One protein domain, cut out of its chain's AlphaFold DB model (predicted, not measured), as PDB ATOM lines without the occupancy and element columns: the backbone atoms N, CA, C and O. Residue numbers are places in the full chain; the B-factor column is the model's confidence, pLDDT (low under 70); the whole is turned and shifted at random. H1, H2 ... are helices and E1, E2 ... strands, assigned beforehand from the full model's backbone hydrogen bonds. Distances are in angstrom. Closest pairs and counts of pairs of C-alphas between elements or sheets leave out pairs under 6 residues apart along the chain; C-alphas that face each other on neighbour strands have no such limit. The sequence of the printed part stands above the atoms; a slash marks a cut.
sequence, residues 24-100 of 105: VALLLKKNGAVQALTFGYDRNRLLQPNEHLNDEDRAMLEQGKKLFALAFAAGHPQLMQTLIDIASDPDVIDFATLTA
ATOM      1  N   VAL A  24       2.821  45.038  36.742       78.44
ATOM      2  CA  VAL A  24       3.586  43.898  37.234       78.44
ATOM      3  C   VAL A  24       3.392  43.762  38.736       78.44
ATOM      4  O   VAL A  24       3.390  44.748  39.468       78.44
ATOM      5  N   ALA A  25       3.260  42.528  39.211       80.62
ATOM      6  CA  ALA A  25       3.130  42.228  40.629       80.62
ATOM      7  C   ALA A  25       4.153  41.177  41.057       80.62
ATOM      8  O   ALA A  25       4.427  40.216  40.336       80.62
ATOM      9  N   LEU A  26       4.691  41.342  42.265       81.94
ATOM     10  CA  LEU A  26       5.577  40.380  42.908       81.94
ATOM     11  C   LEU A  26       4.897  39.853  44.174       81.94
ATOM     12  O   LEU A  26       4.601  40.609  45.096       81.94
ATOM     13  N   LEU A  27       4.637  38.550  44.224       82.25
ATOM     14  CA  LEU A  27       4.016  37.881  45.359       82.25
ATOM     15  C   LEU A  27       5.080  37.152  46.170       82.25
ATOM     16  O   LEU A  27       5.684  36.195  45.684       82.25
ATOM     17  N   LEU A  28       5.250  37.557  47.427       80.94
ATOM     18  CA  LEU A  28       6.062  36.840  48.404       80.94
ATOM     19  C   LEU A  28       5.176  35.847  49.162       80.94
ATOM     20  O   LEU A  28       4.240  36.226  49.865       80.94
ATOM     21  N   LYS A  29       5.451  34.553  49.009       83.88
ATOM     22  CA  LYS A  29       4.707  33.482  49.678       83.88
ATOM     23  C   LYS A  29       5.283  33.208  51.063       83.88
ATOM     24  O   LYS A  29       6.475  33.371  51.306       83.88
ATOM     25  N   LYS A  30       4.447  32.674  51.961       80.94
ATOM     26  CA  LYS A  30       4.843  32.286  53.330       80.94
ATOM     27  C   LYS A  30       6.050  31.338  53.375       80.94
ATOM     28  O   LYS A  30       6.810  31.363  54.334       80.94
ATOM     29  N   ASN A  31       6.217  30.486  52.365       79.50
ATOM     30  CA  ASN A  31       7.347  29.560  52.272       79.50
ATOM     31  C   ASN A  31       8.634  30.209  51.722       79.50
ATOM     32  O   ASN A  31       9.578  29.488  51.421       79.50
ATOM     33  N   GLY A  32       8.660  31.534  51.543       70.38
ATOM     34  CA  GLY A  32       9.790  32.277  50.984       70.38
ATOM     35  C   GLY A  32       9.857  32.271  49.456       70.38
ATOM     36  O   GLY A  32      10.726  32.924  48.889       70.38
ATOM     37  N   ALA A  33       8.952  31.568  48.767       76.44
ATOM     38  CA  ALA A  33       8.912  31.590  47.311       76.44
ATOM     39  C   ALA A  33       8.411  32.943  46.796       76.44
ATOM     40  O   ALA A  33       7.473  33.523  47.346       76.44
ATOM     41  N   VAL A  34       8.987  33.399  45.687       79.75
ATOM     42  CA  VAL A  34       8.605  34.641  45.016       79.75
ATOM     43  C   VAL A  34       7.980  34.308  43.671       79.75
ATOM     44  O   VAL A  34       8.527  33.516  42.906       79.75
ATOM     45  N   GLN A  35       6.818  34.887  43.385       80.25
ATOM     46  CA  GLN A  35       6.113  34.703  42.122       80.25
ATOM     47  C   GLN A  35       5.870  36.056  41.461       80.25
ATOM     48  O   GLN A  35       5.274  36.940  42.062       80.25
ATOM     49  N   ALA A  36       6.310  36.198  40.216       81.88
ATOM     50  CA  ALA A  36       6.036  37.365  39.394       81.88
ATOM     51  C   ALA A  36       4.758  37.150  38.569       81.88
ATOM     52  O   ALA A  36       4.534  36.056  38.047       81.88
ATOM     53  N   LEU A  37       3.940  38.193  38.446       81.25
ATOM     54  CA  LEU A  37       2.783  38.268  37.559       81.25
ATOM     55  C   LEU A  37       2.914  39.516  36.683       81.25
ATOM     56  O   LEU A  37       3.355  40.561  37.153       81.25
ATOM     57  N   THR A  38       2.513  39.401  35.423       81.00
ATOM     58  CA  THR A  38       2.498  40.496  34.445       81.00
ATOM     59  C   THR A  38       1.130  40.530  33.782       81.00
ATOM     60  O   THR A  38       0.620  39.470  33.405       81.00
ATOM     61  N   PHE A  39       0.546  41.709  33.608       81.50
ATOM     62  CA  PHE A  39      -0.817  41.863  33.103       81.50
ATOM     63  C   PHE A  39      -0.789  42.570  31.749       81.50
ATOM     64  O   PHE A  39      -0.138  43.594  31.595       81.50
ATOM     65  N   GLY A  40      -1.429  41.981  30.735       75.31
ATOM     66  CA  GLY A  40      -1.486  42.552  29.380       75.31
ATOM     67  C   GLY A  40      -0.166  42.563  28.592       75.31
ATOM     68  O   GLY A  40      -0.100  43.156  27.526       75.31
ATOM     69  N   TYR A  41       0.890  41.890  29.063       78.56
ATOM     70  CA  TYR A  41       2.168  41.831  28.339       78.56
ATOM     71  C   TYR A  41       2.058  41.022  27.042       78.56
ATOM     72  O   TYR A  41       2.067  39.787  27.068       78.56
ATOM     73  N   ASP A  42       2.062  41.708  25.901       83.00
ATOM     74  CA  ASP A  42       2.298  41.073  24.607       83.00
ATOM     75  C   ASP A  42       3.804  40.941  24.350       83.00
ATOM     76  O   ASP A  42       4.493  41.856  23.897       83.00
ATOM     77  N   ARG A  43       4.326  39.742  24.609       81.25
ATOM     78  CA  ARG A  43       5.741  39.425  24.407       81.25
ATOM     79  C   ARG A  43       6.217  39.688  22.976       81.25
ATOM     80  O   ARG A  43       7.363  40.087  22.803       81.25
ATOM     81  N   ASN A  44       5.394  39.450  21.957       85.88
ATOM     82  CA  ASN A  44       5.829  39.611  20.568       85.88
ATOM     83  C   ASN A  44       5.974  41.089  20.202       85.88
ATOM     84  O   ASN A  44       6.906  41.451  19.486       85.88
ATOM     85  N   ARG A  45       5.086  41.933  20.735       85.69
ATOM     86  CA  ARG A  45       5.152  43.394  20.607       85.69
ATOM     87  C   ARG A  45       6.387  43.957  21.316       85.69
ATOM     88  O   ARG A  45       7.145  44.714  20.721       85.69
ATOM     89  N   LEU A  46       6.660  43.496  22.536       85.38
ATOM     90  CA  LEU A  46       7.759  44.000  23.373       85.38
ATOM     91  C   LEU A  46       9.162  43.505  22.968       85.38
ATOM     92  O   LEU A  46      10.160  44.021  23.465       85.38
ATOM     93  N   LEU A  47       9.259  42.506  22.083       87.56
ATOM     94  CA  LEU A  47      10.531  42.030  21.519       87.56
ATOM     95  C   LEU A  47      10.944  42.770  20.237       87.56
ATOM     96  O   LEU A  47      12.009  42.484  19.687       87.56
ATOM     97  N   GLN A  48      10.114  43.690  19.739       89.81
ATOM     98  CA  GLN A  48      10.452  44.488  18.565       89.81
ATOM     99  C   GLN A  48      11.586  45.488  18.865       89.81
ATOM    100  O   GLN A  48      11.807  45.851  20.023       89.81
ATOM    101  N   PRO A  49      12.322  45.960  17.839       90.19
ATOM    102  CA  PRO A  49      13.329  47.003  18.024       90.19
ATOM    103  C   PRO A  49      12.728  48.270  18.647       90.19
ATOM    104  O   PRO A  49      11.619  48.657  18.291       90.19
ATOM    105  N   ASN A  50      13.493  48.966  19.499       85.00
ATOM    106  CA  ASN A  50      13.039  50.138  20.274       85.00
ATOM    107  C   ASN A  50      12.357  51.246  19.450       85.00
ATOM    108  O   ASN A  50      11.525  51.989  19.972       85.00
ATOM    109  N   GLU A  51      12.717  51.363  18.174       91.19
ATOM    110  CA  GLU A  51      12.158  52.320  17.214       91.19
ATOM    111  C   GLU A  51      10.666  52.078  16.927       91.19
ATOM    112  O   GLU A  51       9.947  53.012  16.586       91.19
ATOM    113  N   HIS A  52      10.201  50.838  17.097       88.94
ATOM    114  CA  HIS A  52       8.824  50.408  16.845       88.94
ATOM    115  C   HIS A  52       7.958  50.412  18.110       88.94
ATOM    116  O   HIS A  52       6.751  50.197  18.031       88.94
ATOM    117  N   LEU A  53       8.566  50.656  19.273       89.12
ATOM    118  CA  LEU A  53       7.868  50.679  20.551       89.12
ATOM    119  C   LEU A  53       7.238  52.048  20.774       89.12
ATOM    120  O   LEU A  53       7.916  53.077  20.660       89.12
ATOM    121  N   ASN A  54       5.961  52.056  21.141       89.75
ATOM    122  CA  ASN A  54       5.306  53.270  21.606       89.75
ATOM    123  C   ASN A  54       5.627  53.535  23.092       89.75
ATOM    124  O   ASN A  54       6.364  52.788  23.739       89.75
ATOM    125  N   ASP A  55       5.120  54.639  23.637       88.94
ATOM    126  CA  ASP A  55       5.433  55.033  25.017       88.94
ATOM    127  C   ASP A  55       4.854  54.067  26.060       88.94
ATOM    128  O   ASP A  55       5.475  53.843  27.100       88.94
ATOM    129  N   GLU A  56       3.720  53.437  25.755       85.69
ATOM    130  CA  GLU A  56       3.117  52.384  26.576       85.69
ATOM    131  C   GLU A  56       4.021  51.142  26.630       85.69
ATOM    132  O   GLU A  56       4.353  50.672  27.716       85.69
ATOM    133  N   ASP A  57       4.531  50.675  25.488       86.69
ATOM    134  CA  ASP A  57       5.457  49.540  25.415       86.69
ATOM    135  C   ASP A  57       6.748  49.799  26.196       86.69
ATOM    136  O   ASP A  57       7.273  48.925  26.891       86.69
ATOM    137  N   ARG A  58       7.269  51.026  26.108       87.56
ATOM    138  CA  ARG A  58       8.453  51.443  26.869       87.56
ATOM    139  C   ARG A  58       8.173  51.443  28.365       87.56
ATOM    140  O   ARG A  58       9.022  50.986  29.134       87.56
ATOM    141  N   ALA A  59       7.001  51.923  28.776       86.81
ATOM    142  CA  ALA A  59       6.576  51.888  30.167       86.81
ATOM    143  C   ALA A  59       6.443  50.442  30.669       86.81
ATOM    144  O   ALA A  59       6.975  50.129  31.734       86.81
ATOM    145  N   MET A  60       5.846  49.543  29.879       84.94
ATOM    146  CA  MET A  60       5.777  48.112  30.187       84.94
ATOM    147  C   MET A  60       7.177  47.514  30.336       84.94
ATOM    148  O   MET A  60       7.501  46.961  31.378       84.94
ATOM    149  N   LEU A  61       8.073  47.688  29.361       87.38
ATOM    150  CA  LEU A  61       9.445  47.177  29.475       87.38
ATOM    151  C   LEU A  61      10.152  47.667  30.742       87.38
ATOM    152  O   LEU A  61      10.878  46.903  31.379       87.38
ATOM    153  N   GLU A  62       9.934  48.921  31.126       89.00
ATOM    154  CA  GLU A  62      10.501  49.477  32.347       89.00
ATOM    155  C   GLU A  62       9.932  48.821  33.614       89.00
ATOM    156  O   GLU A  62      10.693  48.497  34.529       89.00
ATOM    157  N   GLN A  63       8.628  48.539  33.657       84.38
ATOM    158  CA  GLN A  63       8.039  47.753  34.745       84.38
ATOM    159  C   GLN A  63       8.601  46.327  34.785       84.38
ATOM    160  O   GLN A  63       8.962  45.830  35.853       84.38
ATOM    161  N   GLY A  64       8.783  45.689  33.627       84.25
ATOM    162  CA  GLY A  64       9.390  44.363  33.522       84.25
ATOM    163  C   GLY A  64      10.818  44.318  34.076       84.25
ATOM    164  O   GLY A  64      11.171  43.387  34.802       84.25
ATOM    165  N   LYS A  65      11.633  45.348  33.810       86.38
ATOM    166  CA  LYS A  65      12.987  45.467  34.384       86.38
ATOM    167  C   LYS A  65      12.958  45.612  35.902       86.38
ATOM    168  O   LYS A  65      13.746  44.956  36.581       86.38
ATOM    169  N   LYS A  66      12.053  46.436  36.442       84.94
ATOM    170  CA  LYS A  66      11.887  46.603  37.897       84.94
ATOM    171  C   LYS A  66      11.478  45.289  38.557       84.94
ATOM    172  O   LYS A  66      12.080  44.888  39.551       84.94
ATOM    173  N   LEU A  67      10.520  44.579  37.961       84.81
ATOM    174  CA  LEU A  67      10.089  43.263  38.424       84.81
ATOM    175  C   LEU A  67      11.243  42.256  38.411       84.81
ATOM    176  O   LEU A  67      11.441  41.542  39.393       84.81
ATOM    177  N   PHE A  68      12.022  42.220  37.328       83.06
ATOM    178  CA  PHE A  68      13.197  41.361  37.226       83.06
ATOM    179  C   PHE A  68      14.234  41.685  38.305       83.06
ATOM    180  O   PHE A  68      14.705  40.770  38.974       83.06
ATOM    181  N   ALA A  69      14.559  42.963  38.513       84.50
ATOM    182  CA  ALA A  69      15.523  43.384  39.527       84.50
ATOM    183  C   ALA A  69      15.094  42.943  40.936       84.50
ATOM    184  O   ALA A  69      15.900  42.379  41.678       84.50
ATOM    185  N   LEU A  70      13.815  43.123  41.281       82.62
ATOM    186  CA  LEU A  70      13.262  42.705  42.571       82.62
ATOM    187  C   LEU A  70      13.227  41.179  42.723       82.62
ATOM    188  O   LEU A  70      13.620  40.659  43.765       82.62
ATOM    189  N   ALA A  71      12.803  40.449  41.687       80.81
ATOM    190  CA  ALA A  71      12.794  38.987  41.697       80.81
ATOM    191  C   ALA A  71      14.212  38.408  41.812       80.81
ATOM    192  O   ALA A  71      14.442  37.464  42.569       80.81
ATOM    193  N   PHE A  72      15.174  39.001  41.100       81.44
ATOM    194  CA  PHE A  72      16.580  38.630  41.169       81.44
ATOM    195  C   PHE A  72      17.145  38.885  42.566       81.44
ATOM    196  O   PHE A  72      17.731  37.976  43.151       81.44
ATOM    197  N   ALA A  73      16.914  40.070  43.136       84.06
ATOM    198  CA  ALA A  73      17.346  40.380  44.493       84.06
ATOM    199  C   ALA A  73      16.735  39.415  45.515       84.06
ATOM    200  O   ALA A  73      17.444  38.908  46.377       84.06
ATOM    201  N   ALA A  74      15.447  39.085  45.386       81.06
ATOM    202  CA  ALA A  74      14.775  38.186  46.318       81.06
ATOM    203  C   ALA A  74      15.302  36.743  46.276       81.06
ATOM    204  O   ALA A  74      15.246  36.043  47.285       81.06
ATOM    205  N   GLY A  75      15.862  36.306  45.144       78.88
ATOM    206  CA  GLY A  75      16.561  35.023  45.033       78.88
ATOM    207  C   GLY A  75      17.977  35.007  45.627       78.88
ATOM    208  O   GLY A  75      18.554  33.931  45.764       78.88
ATOM    209  N   HIS A  76      18.546  36.164  45.984       83.88
ATOM    210  CA  HIS A  76      19.938  36.303  46.421       83.88
ATOM    211  C   HIS A  76      20.014  36.982  47.798       83.88
ATOM    212  O   HIS A  76      19.955  38.211  47.878       83.88
ATOM    213  N   PRO A  77      20.219  36.219  48.892       82.56
ATOM    214  CA  PRO A  77      20.153  36.749  50.258       82.56
ATOM    215  C   PRO A  77      21.058  37.956  50.517       82.56
ATOM    216  O   PRO A  77      20.646  38.896  51.182       82.56
ATOM    217  N   GLN A  78      22.271  37.957  49.958       82.00
ATOM    218  CA  GLN A  78      23.222  39.062  50.121       82.00
ATOM    219  C   GLN A  78      22.727  40.357  49.463       82.00
ATOM    220  O   GLN A  78      22.806  41.416  50.073       82.00
ATOM    221  N   LEU A  79      22.178  40.269  48.246       82.88
ATOM    222  CA  LEU A  79      21.646  41.435  47.537       82.88
ATOM    223  C   LEU A  79      20.392  41.973  48.221       82.88
ATOM    224  O   LEU A  79      20.263  43.181  48.391       82.88
ATOM    225  N   MET A  80      19.491  41.084  48.644       84.44
ATOM    226  CA  MET A  80      18.312  41.489  49.405       84.44
ATOM    227  C   MET A  80      18.704  42.154  50.727       84.44
ATOM    228  O   MET A  80      18.117  43.170  51.078       84.44
ATOM    229  N   GLN A  81      19.723  41.641  51.425       83.69
ATOM    230  CA  GLN A  81      20.226  42.276  52.642       83.69
ATOM    231  C   GLN A  81      20.735  43.690  52.362       83.69
ATOM    232  O   GLN A  81      20.327  44.611  53.052       83.69
ATOM    233  N   THR A  82      21.527  43.897  51.306       85.62
ATOM    234  CA  THR A  82      21.973  45.245  50.921       85.62
ATOM    235  C   THR A  82      20.803  46.179  50.607       85.62
ATOM    236  O   THR A  82      20.826  47.338  51.009       85.62
ATOM    237  N   LEU A  83      19.765  45.697  49.913       84.31
ATOM    238  CA  LEU A  83      18.565  46.499  49.656       84.31
ATOM    239  C   LEU A  83      17.813  46.841  50.945       84.31
ATOM    240  O   LEU A  83      17.316  47.954  51.066       84.31
ATOM    241  N   ILE A  84      17.740  45.910  51.900       85.38
ATOM    242  CA  ILE A  84      17.145  46.145  53.220       85.38
ATOM    243  C   ILE A  84      17.968  47.169  53.999       85.38
ATOM    244  O   ILE A  84      17.385  48.091  54.555       85.38
ATOM    245  N   ASP A  85      19.294  47.039  54.003       84.88
ATOM    246  CA  ASP A  85      20.197  47.940  54.717       84.88
ATOM    247  C   ASP A  85      20.037  49.371  54.187       84.88
ATOM    248  O   ASP A  85      19.757  50.279  54.966       84.88
ATOM    249  N   ILE A  86      20.082  49.546  52.859       85.38
ATOM    250  CA  ILE A  86      19.812  50.826  52.185       85.38
ATOM    251  C   ILE A  86      18.414  51.338  52.527       85.38
ATOM    252  O   ILE A  86      18.245  52.514  52.832       85.38
ATOM    253  N   ALA A  87      17.404  50.468  52.464       82.44
ATOM    254  CA  ALA A  87      16.032  50.873  52.720       82.44
ATOM    255  C   ALA A  87      15.799  51.277  54.175       82.44
ATOM    256  O   ALA A  87      14.914  52.079  54.432       82.44
ATOM    257  N   SER A  88      16.566  50.719  55.110       81.88
ATOM    258  CA  SER A  88      16.493  51.015  56.538       81.88
ATOM    259  C   SER A  88      17.332  52.218  56.966       81.88
ATOM    260  O   SER A  88      17.201  52.651  58.111       81.88
ATOM    261  N   ASP A  89      18.173  52.744  56.073       82.69
ATOM    262  CA  ASP A  89      19.026  53.895  56.338       82.69
ATOM    263  C   ASP A  89      18.220  55.203  56.177       82.69
ATOM    264  O   ASP A  89      17.850  55.565  55.053       82.69
ATOM    265  N   PRO A  90      17.933  55.928  57.275       74.88
ATOM    266  CA  PRO A  90      17.159  57.166  57.231       74.88
ATOM    267  C   PRO A  90      17.895  58.316  56.526       74.88
ATOM    268  O   PRO A  90      17.243  59.276  56.116       74.88
ATOM    269  N   ASP A  91      19.220  58.228  56.366       80.00
ATOM    270  CA  ASP A  91      20.010  59.220  55.632       80.00
ATOM    271  C   ASP A  91      19.943  58.988  54.111       80.00
ATOM    272  O   ASP A  91      20.229  59.896  53.325       80.00
ATOM    273  N   VAL A  92      19.538  57.786  53.680       76.44
ATOM    274  CA  VAL A  92      19.369  57.421  52.264       76.44
ATOM    275  C   VAL A  92      17.903  57.470  51.840       76.44
ATOM    276  O   VAL A  92      17.598  57.911  50.729       76.44
ATOM    277  N   ILE A  93      16.988  57.041  52.712       70.81
ATOM    278  CA  ILE A  93      15.548  57.084  52.470       70.81
ATOM    279  C   ILE A  93      14.859  57.962  53.513       70.81
ATOM    280  O   ILE A  93      14.653  57.574  54.661       70.81
ATOM    281  N   ASP A  94      14.386  59.126  53.067       74.94
ATOM    282  CA  ASP A  94      13.495  59.959  53.868       74.94
ATOM    283  C   ASP A  94      12.064  59.391  53.863       74.94
ATOM    284  O   ASP A  94      11.236  59.655  52.981       74.94
ATOM    285  N   PHE A  95      11.760  58.610  54.897       63.91
ATOM    286  CA  PHE A  95      10.437  58.031  55.124       63.91
ATOM    287  C   PHE A  95       9.322  59.073  55.310       63.91
ATOM    288  O   PHE A  95       8.159  58.765  55.027       63.91
ATOM    289  N   ALA A  96       9.633  60.297  55.753       61.34
ATOM    290  CA  ALA A  96       8.638  61.364  55.869       61.34
ATOM    291  C   ALA A  96       8.197  61.848  54.480       61.34
ATOM    292  O   ALA A  96       7.013  62.091  54.249       61.34
ATOM    293  N   THR A  97       9.128  61.890  53.526       61.31
ATOM    294  CA  THR A  97       8.840  62.225  52.125       61.31
ATOM    295  C   THR A  97       8.082  61.102  51.401       61.31
ATOM    296  O   THR A  97       7.221  61.383  50.569       61.31
ATOM    297  N   LEU A  98       8.330  59.832  51.743       55.59
ATOM    298  CA  LEU A  98       7.617  58.687  51.149       55.59
ATOM    299  C   LEU A  98       6.172  58.522  51.643       55.59
ATOM    300  O   LEU A  98       5.325  58.023  50.906       55.59
ATOM    301  N   THR A  99       5.886  58.912  52.886       54.62
ATOM    302  CA  THR A  99       4.553  58.770  53.501       54.62
ATOM    303  C   THR A  99       3.670  60.005  53.319       54.62
ATOM    304  O   THR A  99       2.461  59.933  53.548       54.62
ATOM    305  N   ALA A 100       4.238  61.123  52.851       51.16
ATOM    306  CA  ALA A 100       3.520  62.335  52.479       51.16
ATOM    307  C   ALA A 100       2.727  62.134  51.173       51.16
ATOM    308  O   ALA A 100       3.017  62.717  50.127       51.16
TER     309      ALA A 100
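AT A GLANCE: This is residues 24 to 100 of the 105 residues of an uncharacterized protein of Rhizobium sp. AN5 (UniProt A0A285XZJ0). A long helix, H2, lies lengthwise over a small hairpin of two strands, E1 and E2, and after its last residue, Ala 74, a tight link turns a corner into a second helix, H3, with H2 and H3 forming an L. The short helix H1 sits near the beginning of H2, while residues 88 to 94 stick out beyond the L and lead to the small helix H4, away from the rest. The printed part has 77 residues with two named strands and four named helices, in the order E1, E2, H1, H2, H3, H4; the sheet, of order E1 - E2, is antiparallel, and the class is mostly helix. The whole is loose, with a radius of gyration of the C-alphas of 15.8 A, and spans 42 by 33 by 21 A.

IN THESE COORDINATES: E1 is residues 24 to 28, 13.4 A long from first to last C-alpha, and begins with C-alpha 24 at (3.586, 43.898, 37.234). E2 is residues 34 to 38, 13.5 A long. H2, residues 55 to 74, is the longest helix, 28.7 A from C-alpha 55 at (5.433, 55.033, 25.017) to C-alpha 74 at (14.775, 38.186, 46.318). H1 is residues 43 to 46, 5.1 A long. H3 is residues 77 to 88, 16.0 A long. H4, residues 95 to 99, is 6.1 A long and ends with C-alpha 99 at (4.553, 58.770, 53.501).

HOW THE PARTS SIT: E1 and E2 form an antiparallel hairpin, their directions at 162 degrees. N 25 and O 37 are within hydrogen-bond range at 2.8 A, as are N 35 and O 27 at 2.9 A. The closest C-alphas of E1 and H2 are those of Val 24 and Gln 63, 6.4 A apart. Those of E2 and H2 are Val 34 and Ala 71, 6.9 A apart. H1 and H2 only just touch, with 3 pairs of C-alphas within 8 A, the closest being Leu 46 and Asp 57 at 6.3 A; H2 does so with residues 57 to 61 alone. H2 and H3 touch only at the corner by their link, and only just, with 3 pairs of C-alphas within 8 A; the closest are Ala 73 and Met 80, 5.1 A apart. Their lines stand at 70.2 degrees, only just about perpendicular. H3 is apart from E1, E2 and H1, and H4 is apart from H1, H2, H3 and both strands. Every O i to N i+4 pair is within hydrogen-bond range in H2, H3 and H4; H1 is too short for such a pair.

THE WHOLE: The two C-alphas farthest apart are those of Asn 44 and Asp 91, 42.6 A. The printed part has no cut and no long link. Residues 88 to 94 stand free. The mean pLDDT of the printed part is 81.1, and residues 95 to 100 are under 70.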